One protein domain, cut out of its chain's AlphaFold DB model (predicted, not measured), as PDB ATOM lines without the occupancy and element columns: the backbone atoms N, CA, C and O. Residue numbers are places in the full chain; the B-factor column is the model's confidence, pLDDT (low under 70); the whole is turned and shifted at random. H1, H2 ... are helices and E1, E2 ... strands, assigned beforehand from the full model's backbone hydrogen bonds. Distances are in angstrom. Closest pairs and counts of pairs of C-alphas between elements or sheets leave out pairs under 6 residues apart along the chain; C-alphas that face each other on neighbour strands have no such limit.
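This is residues 309 to 368 of the 470 residues of an uncharacterized protein of Spodoptera exigua (UniProt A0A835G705). The domain is a long rod: at one end lies the small hairpin E1 and E2 with the short helix H1, and at the other end short H2 and a loop, of which residues 342 to 347 stick out. The long link of residues 328 to 346 runs from the hairpin to the far end, and H3, the longest helix, folds back from there toward the first end. The 60 printed residues include three named helices and two named strands, in the order H1, E1, E2, H2, H3; the class is mixed, with 29 residues in named elements, under half. The sheet, E1 - E2, is antiparallel. The whole is only just extended, close to loose, with a radius of gyration of the C-alphas of 15.8 A and spans of 48 by 18 by 18 A.

The closest C-alphas of H1, residues 309 to 314, and E1, residues 320 to 322, are those of Arg 313 and Tyr 320, 7.2 A apart. E1 and E2, residues 325 to 327, form an antiparallel hairpin at 140 degrees between directions; N 322 and O 325 are within hydrogen-bond range at 3.0 A. H2, residues 347 to 350, and H3, residues 353 to 365, meet only through their link. H1 and H3 are apart. Every O i to N i+4 pair is within hydrogen-bond range in H1 and H3; H2 is too short for such a pair.

H1 begins at C-alpha 309, (-22.088, 6.895, 10.788). H3, 18.2 A long, ends at C-alpha 365, (-29.598, -11.994, 12.834).

The farthest C-alphas, of Asp 324 and Lys 344, are 49.7 A apart. The printed part has no cut. The link E2 to H2 is long. Confidence is under 70 at residues 312 to 319, 321 and 328 to 332.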
ATOM      1  N   ILE A 309     -22.797   8.161  10.527       74.12
ATOM      2  CA  ILE A 309     -22.088   6.895  10.788       74.12
ATOM      3  C   ILE A 309     -22.289   6.436  12.244       74.12
ATOM      4  O   ILE A 309     -22.508   5.247  12.499       74.12
ATOM      5  N   LYS A 310     -22.253   7.357  13.219       70.94
ATOM      6  CA  LYS A 310     -22.511   7.039  14.637       70.94
ATOM      7  C   LYS A 310     -23.957   6.599  14.876       70.94
ATOM      8  O   LYS A 310     -24.173   5.618  15.590       70.94
ATOM      9  N   LYS A 311     -24.934   7.273  14.258       71.25
ATOM     10  CA  LYS A 311     -26.359   6.910  14.332       71.25
ATOM     11  C   LYS A 311     -26.612   5.532  13.713       71.25
ATOM     12  O   LYS A 311     -27.268   4.715  14.347       71.25
ATOM     13  N   GLY A 312     -26.015   5.227  12.556       67.12
ATOM     14  CA  GLY A 312     -26.146   3.918  11.904       67.12
ATOM     15  C   GLY A 312     -25.619   2.754  12.752       67.12
ATOM     16  O   GLY A 312     -26.253   1.706  12.838       67.12
ATOM     17  N   ARG A 313     -24.500   2.949  13.465       66.62
ATOM     18  CA  ARG A 313     -23.900   1.904  14.315       66.62
ATOM     19  C   ARG A 313     -24.724   1.568  15.561       66.62
ATOM     20  O   ARG A 313     -24.704   0.414  15.981       66.62
ATOM     21  N   LYS A 314     -25.494   2.518  16.111       64.25
ATOM     22  CA  LYS A 314     -26.370   2.285  17.281       64.25
ATOM     23  C   LYS A 314     -27.415   1.192  17.019       64.25
ATOM     24  O   LYS A 314     -27.796   0.474  17.938       64.25
ATOM     25  N   TYR A 315     -27.842   1.041  15.768       63.72
ATOM     26  CA  TYR A 315     -28.880   0.087  15.373       63.72
ATOM     27  C   TYR A 315     -28.342  -1.250  14.860       63.72
ATOM     28  O   TYR A 315     -29.130  -2.149  14.583       63.72
ATOM     29  N   MET A 316     -27.020  -1.400  14.747       61.94
ATOM     30  CA  MET A 316     -26.405  -2.574  14.122       61.94
ATOM     31  C   MET A 316     -26.170  -3.753  15.080       61.94
ATOM     32  O   MET A 316     -25.622  -4.766  14.665       61.94
ATOM     33  N   ASN A 317     -26.497  -3.633  16.378       65.56
ATOM     34  CA  ASN A 317     -26.084  -4.583  17.433       65.56
ATOM     35  C   ASN A 317     -24.564  -4.910  17.437       65.56
ATOM     36  O   ASN A 317     -24.127  -5.803  18.162       65.56
ATOM     37  N   LEU A 318     -23.741  -4.187  16.673       67.88
ATOM     38  CA  LEU A 318     -22.304  -4.405  16.574       67.88
ATOM     39  C   LEU A 318     -21.584  -3.734  17.753       67.88
ATOM     40  O   LEU A 318     -22.042  -2.693  18.238       67.88
ATOM     41  N   PRO A 319     -20.444  -4.287  18.208       65.25
ATOM     42  CA  PRO A 319     -19.574  -3.605  19.160       65.25
ATOM     43  C   PRO A 319     -19.190  -2.229  18.611       65.25
ATOM     44  O   PRO A 319     -18.824  -2.109  17.439       65.25
ATOM     45  N   TYR A 320     -19.241  -1.190  19.443       71.06
ATOM     46  CA  TYR A 320     -18.778   0.137  19.052       71.06
ATOM     47  C   TYR A 320     -17.780   0.685  20.066       71.06
ATOM     48  O   TYR A 320     -17.830   0.404  21.260       71.06
ATOM     49  N   HIS A 321     -16.824   1.460  19.571       69.94
ATOM     50  CA  HIS A 321     -15.844   2.116  20.421       69.94
ATOM     51  C   HIS A 321     -16.400   3.453  20.903       69.94
ATOM     52  O   HIS A 321     -16.821   4.284  20.096       69.94
ATOM     53  N   VAL A 322     -16.363   3.676  22.216       81.25
ATOM     54  CA  VAL A 322     -16.587   4.996  22.811       81.25
ATOM     55  C   VAL A 322     -15.290   5.399  23.485       81.25
ATOM     56  O   VAL A 322     -14.912   4.772  24.468       81.25
ATOM     57  N   LYS A 323     -14.630   6.432  22.941       75.31
ATOM     58  CA  LYS A 323     -13.457   7.105  23.532       75.31
ATOM     59  C   LYS A 323     -12.485   6.109  24.189       75.31
ATOM     60  O   LYS A 323     -12.405   6.017  25.411       75.31
ATOM     61  N   ASP A 324     -11.837   5.303  23.351       80.19
ATOM     62  CA  ASP A 324     -10.774   4.345  23.714       80.19
ATOM     63  C   ASP A 324     -11.189   3.114  24.525       80.19
ATOM     64  O   ASP A 324     -10.392   2.196  24.722       80.19
ATOM     65  N   LYS A 325     -12.464   3.002  24.905       77.31
ATOM     66  CA  LYS A 325     -13.026   1.759  25.431       77.31
ATOM     67  C   LYS A 325     -13.784   1.055  24.314       77.31
ATOM     68  O   LYS A 325     -14.734   1.597  23.741       77.31
ATOM     69  N   LEU A 326     -13.358  -0.168  23.989       78.19
ATOM     70  CA  LEU A 326     -14.195  -1.099  23.239       78.19
ATOM     71  C   LEU A 326     -15.401  -1.397  24.127       78.19
ATOM     72  O   LEU A 326     -15.341  -2.259  25.006       78.19
ATOM     73  N   VAL A 327     -16.495  -0.671  23.902       70.69
ATOM     74  CA  VAL A 327     -17.794  -1.066  24.422       70.69
ATOM     75  C   VAL A 327     -18.200  -2.261  23.565       70.69
ATOM     76  O   VAL A 327     -18.924  -2.154  22.575       70.69
ATOM     77  N   LYS A 328     -17.683  -3.446  23.926       62.19
ATOM     78  CA  LYS A 328     -18.424  -4.681  23.661       62.19
ATOM     79  C   LYS A 328     -19.809  -4.373  24.206       62.19
ATOM     80  O   LYS A 328     -19.863  -3.981  25.365       62.19
ATOM     81  N   ASN A 329     -20.856  -4.416  23.379       55.84
ATOM     82  CA  ASN A 329     -22.229  -4.165  23.818       55.84
ATOM     83  C   ASN A 329     -22.517  -5.062  25.034       55.84
ATOM     84  O   ASN A 329     -22.876  -6.226  24.902       55.84
ATOM     85  N   THR A 330     -22.251  -4.537  26.227       47.50
ATOM     86  CA  THR A 330     -22.567  -5.119  27.528       47.50
ATOM     87  C   THR A 330     -23.972  -4.711  27.938       47.50
ATOM     88  O   THR A 330     -24.491  -5.220  28.930       47.50
ATOM     89  N   SER A 331     -24.641  -3.878  27.131       54.25
ATOM     90  CA  SER A 331     -26.075  -3.990  26.913       54.25
ATOM     91  C   SER A 331     -26.337  -5.425  26.465       54.25
ATOM     92  O   SER A 331     -26.185  -5.747  25.290       54.25
ATOM     93  N   LYS A 332     -26.600  -6.287  27.460       64.75
ATOM     94  CA  LYS A 332     -26.919  -7.714  27.359       64.75
ATOM     95  C   LYS A 332     -27.426  -8.011  25.957       64.75
ATOM     96  O   LYS A 332     -28.458  -7.452  25.577       64.75
ATOM     97  N   SER A 333     -26.670  -8.818  25.204       72.31
ATOM     98  CA  SER A 333     -27.116  -9.394  23.930       72.31
ATOM     99  C   SER A 333     -28.614  -9.608  24.020       72.31
ATOM    100  O   SER A 333     -29.033 -10.221  25.000       72.31
ATOM    101  N   LYS A 334     -29.405  -9.020  23.116       86.56
ATOM    102  CA  LYS A 334     -30.868  -9.055  23.221       86.56
ATOM    103  C   LYS A 334     -31.273 -10.518  23.425       86.56
ATOM    104  O   LYS A 334     -31.118 -11.320  22.513       86.56
ATOM    105  N   VAL A 335     -31.672 -10.868  24.647       92.06
ATOM    106  CA  VAL A 335     -32.070 -12.229  25.011       92.06
ATOM    107  C   VAL A 335     -33.562 -12.303  24.769       92.06
ATOM    108  O   VAL A 335     -34.289 -11.367  25.112       92.06
ATOM    109  N   PHE A 336     -34.016 -13.390  24.166       95.62
ATOM    110  CA  PHE A 336     -35.438 -13.644  24.059       95.62
ATOM    111  C   PHE A 336     -36.040 -13.789  25.459       95.62
ATOM    112  O   PHE A 336     -35.600 -14.612  26.263       95.62
ATOM    113  N   CYS A 337     -37.056 -12.982  25.746       94.75
ATOM    114  CA  CYS A 337     -37.865 -13.102  26.948       94.75
ATOM    115  C   CYS A 337     -39.243 -13.607  26.533       94.75
ATOM    116  O   CYS A 337     -39.935 -12.939  25.758       94.75
ATOM    117  N   ASP A 338     -39.658 -14.762  27.059       95.12
ATOM    118  CA  ASP A 338     -40.996 -15.293  26.806       95.12
ATOM    119  C   ASP A 338     -42.045 -14.450  27.544       95.12
ATOM    120  O   ASP A 338     -42.403 -14.697  28.697       95.12
ATOM    121  N   HIS A 339     -42.516 -13.396  26.882       93.75
ATOM    122  CA  HIS A 339     -43.585 -12.561  27.398       93.75
ATOM    123  C   HIS A 339     -44.944 -13.212  27.131       93.75
ATOM    124  O   HIS A 339     -45.388 -13.357  25.988       93.75
ATOM    125  N   THR A 340     -45.655 -13.533  28.210       94.50
ATOM    126  CA  THR A 340     -47.053 -13.958  28.154       94.50
ATOM    127  C   THR A 340     -47.931 -12.769  27.773       94.50
ATOM    128  O   THR A 340     -48.251 -11.916  28.602       94.50
ATOM    129  N   CYS A 341     -48.306 -12.692  26.496       93.12
ATOM    130  CA  CYS A 341     -49.181 -11.635  25.996       93.12
ATOM    131  C   CYS A 341     -50.532 -11.654  26.732       93.12
ATOM    132  O   CYS A 341     -51.210 -12.683  26.753       93.12
ATOM    133  N   THR A 342     -50.940 -10.510  27.288       94.88
ATOM    134  CA  THR A 342     -52.189 -10.328  28.051       94.88
ATOM    135  C   THR A 342     -53.409 -10.036  27.170       94.88
ATOM    136  O   THR A 342     -54.489  -9.730  27.678       94.88
ATOM    137  N   CYS A 343     -53.270 -10.113  25.844       93.62
ATOM    138  CA  CYS A 343     -54.371  -9.838  24.929       93.62
ATOM    139  C   CYS A 343     -55.514 -10.858  25.087       93.62
ATOM    140  O   CYS A 343     -55.305 -12.030  25.413       93.62
ATOM    141  N   LYS A 344     -56.746 -10.431  24.772       96.44
ATOM    142  CA  LYS A 344     -57.940 -11.298  24.820       96.44
ATOM    143  C   LYS A 344     -57.823 -12.527  23.913       96.44
ATOM    144  O   LYS A 344     -58.420 -13.555  24.209       96.44
ATOM    145  N   GLN A 345     -57.045 -12.420  22.837       93.75
ATOM    146  CA  GLN A 345     -56.833 -13.506  21.882       93.75
ATOM    147  C   GLN A 345     -55.834 -14.565  22.364       93.75
ATOM    148  O   GLN A 345     -55.683 -15.587  21.706       93.75
ATOM    149  N   ARG A 346     -55.170 -14.354  23.514       93.50
ATOM    150  CA  ARG A 346     -54.202 -15.297  24.093       93.50
ATOM    151  C   ARG A 346     -53.140 -15.744  23.079       93.50
ATOM    152  O   ARG A 346     -52.812 -16.923  23.003       93.50
ATOM    153  N   CYS A 347     -52.577 -14.805  22.314       93.12
ATOM    154  CA  CYS A 347     -51.641 -15.113  21.223       93.12
ATOM    155  C   CYS A 347     -50.425 -15.947  21.668       93.12
ATOM    156  O   CYS A 347     -49.900 -16.724  20.881       93.12
ATOM    157  N   HIS A 348     -50.013 -15.832  22.936       94.50
ATOM    158  CA  HIS A 348     -48.929 -16.635  23.508       94.50
ATOM    159  C   HIS A 348     -49.249 -18.142  23.590       94.50
ATOM    160  O   HIS A 348     -48.328 -18.942  23.666       94.50
ATOM    161  N   LEU A 349     -50.532 -18.531  23.573       95.06
ATOM    162  CA  LEU A 349     -50.969 -19.932  23.500       95.06
ATOM    163  C   LEU A 349     -51.116 -20.422  22.058       95.06
ATOM    164  O   LEU A 349     -51.025 -21.618  21.810       95.06
ATOM    165  N   LEU A 350     -51.382 -19.510  21.118       96.25
ATOM    166  CA  LEU A 350     -51.559 -19.847  19.704       96.25
ATOM    167  C   LEU A 350     -50.220 -20.092  19.002       96.25
ATOM    168  O   LEU A 350     -50.165 -20.870  18.055       96.25
ATOM    169  N   VAL A 351     -49.152 -19.432  19.461       95.94
ATOM    170  CA  VAL A 351     -47.810 -19.556  18.885       95.94
ATOM    171  C   VAL A 351     -46.860 -20.164  19.923       95.94
ATOM    172  O   VAL A 351     -46.586 -19.512  20.938       95.94
ATOM    173  N   PRO A 352     -46.322 -21.377  19.681       96.81
ATOM    174  CA  PRO A 352     -45.370 -22.020  20.580       96.81
ATOM    175  C   PRO A 352     -44.161 -21.131  20.889       96.81
ATOM    176  O   PRO A 352     -43.713 -20.346  20.050       96.81
ATOM    177  N   THR A 353     -43.605 -21.265  22.095       96.62
ATOM    178  CA  THR A 353     -42.415 -20.506  22.519       96.62
ATOM    179  C   THR A 353     -41.226 -20.739  21.587       96.62
ATOM    180  O   THR A 353     -40.523 -19.788  21.266       96.62
ATOM    181  N   GLU A 354     -41.058 -21.958  21.068       96.94
ATOM    182  CA  GLU A 354     -40.003 -22.293  20.101       96.94
ATOM    183  C   GLU A 354     -40.108 -21.466  18.814       96.94
ATOM    184  O   GLU A 354     -39.117 -20.902  18.360       96.94
ATOM    185  N   THR A 355     -41.311 -21.311  18.255       95.81
ATOM    186  CA  THR A 355     -41.530 -20.495  17.053       95.81
ATOM    187  C   THR A 355     -41.252 -19.017  17.325       95.81
ATOM    188  O   THR A 355     -40.636 -18.336  16.510       95.81
ATOM    189  N   ARG A 356     -41.658 -18.510  18.496       95.69
ATOM    190  CA  ARG A 356     -41.394 -17.117  18.895       95.69
ATOM    191  C   ARG A 356     -39.897 -16.851  19.089       95.69
ATOM    192  O   ARG A 356     -39.425 -15.790  18.689       95.69
ATOM    193  N   GLN A 357     -39.165 -17.813  19.649       96.25
ATOM    194  CA  GLN A 357     -37.708 -17.776  19.775       96.25
ATOM    195  C   GLN A 357     -37.033 -17.773  18.396       96.25
ATOM    196  O   GLN A 357     -36.182 -16.927  18.148       96.25
ATOM    197  N   GLN A 358     -37.452 -18.655  17.482       96.06
ATOM    198  CA  GLN A 358     -36.903 -18.716  16.122       96.06
ATOM    199  C   GLN A 358     -37.099 -17.401  15.357       96.06
ATOM    200  O   GLN A 358     -36.156 -16.905  14.741       96.06
ATOM    201  N   GLU A 359     -38.291 -16.806  15.424       94.44
ATOM    202  CA  GLU A 359     -38.563 -15.508  14.791       94.44
ATOM    203  C   GLU A 359     -37.761 -14.372  15.435       94.44
ATOM    204  O   GLU A 359     -37.266 -13.481  14.743       94.44
ATOM    205  N   PHE A 360     -37.571 -14.413  16.755       94.56
ATOM    206  CA  PHE A 360     -36.699 -13.465  17.439       94.56
ATOM    207  C   PHE A 360     -35.245 -13.599  16.984       94.56
ATOM    208  O   PHE A 360     -34.628 -12.597  16.620       94.56
ATOM    209  N   ASP A 361     -34.705 -14.817  16.955       93.69
ATOM    210  CA  ASP A 361     -33.329 -15.070  16.529       93.69
ATOM    211  C   ASP A 361     -33.136 -14.616  15.081       93.69
ATOM    212  O   ASP A 361     -32.217 -13.848  14.795       93.69
ATOM    213  N   ARG A 362     -34.082 -14.962  14.199       92.31
ATOM    214  CA  ARG A 362     -34.129 -14.488  12.813       92.31
ATOM    215  C   ARG A 362     -34.107 -12.961  12.734       92.31
ATOM    216  O   ARG A 362     -33.281 -12.402  12.015       92.31
ATOM    217  N   PHE A 363     -34.954 -12.277  13.503       90.69
ATOM    218  CA  PHE A 363     -35.023 -10.814  13.545       90.69
ATOM    219  C   PHE A 363     -33.714 -10.171  14.035       90.69
ATOM    220  O   PHE A 363     -33.275  -9.141  13.512       90.69
ATOM    221  N   ILE A 364     -33.058 -10.775  15.026       89.31
ATOM    222  CA  ILE A 364     -31.775 -10.301  15.551       89.31
ATOM    223  C   ILE A 364     -30.640 -10.526  14.543       89.31
ATOM    224  O   ILE A 364     -29.810  -9.628  14.373       89.31
ATOM    225  N   THR A 365     -30.622 -11.664  13.840       89.31
ATOM    226  CA  THR A 365     -29.598 -11.994  12.834       89.31
ATOM    227  C   THR A 365     -29.592 -11.028  11.648       89.31
ATOM    228  O   THR A 365     -28.532 -10.799  11.069       89.31
ATOM    229  N   LEU A 366     -30.723 -10.391  11.317       87.12
ATOM    230  CA  LEU A 366     -30.806  -9.429  10.206       87.12
ATOM    231  C   LEU A 366     -29.849  -8.237  10.343       87.12
ATOM    232  O   LEU A 366     -29.547  -7.585   9.343       87.12
ATOM    233  N   GLY A 367     -29.380  -7.937  11.560       80.56
ATOM    234  CA  GLY A 367     -28.287  -7.004  11.833       80.56
ATOM    235  C   GLY A 367     -28.601  -5.527  11.581       80.56
ATOM    236  O   GLY A 367     -28.059  -4.684  12.281       80.56
ATOM    237  N   SER A 368     -29.489  -5.189  10.642       82.94
ATOM    238  CA  SER A 368     -29.891  -3.821  10.312       82.94
ATOM    239  C   SER A 368     -31.345  -3.533  10.628       82.94
ATOM    240  O   SER A 368     -32.226  -4.349  10.369       82.94
TER     241      SER A 368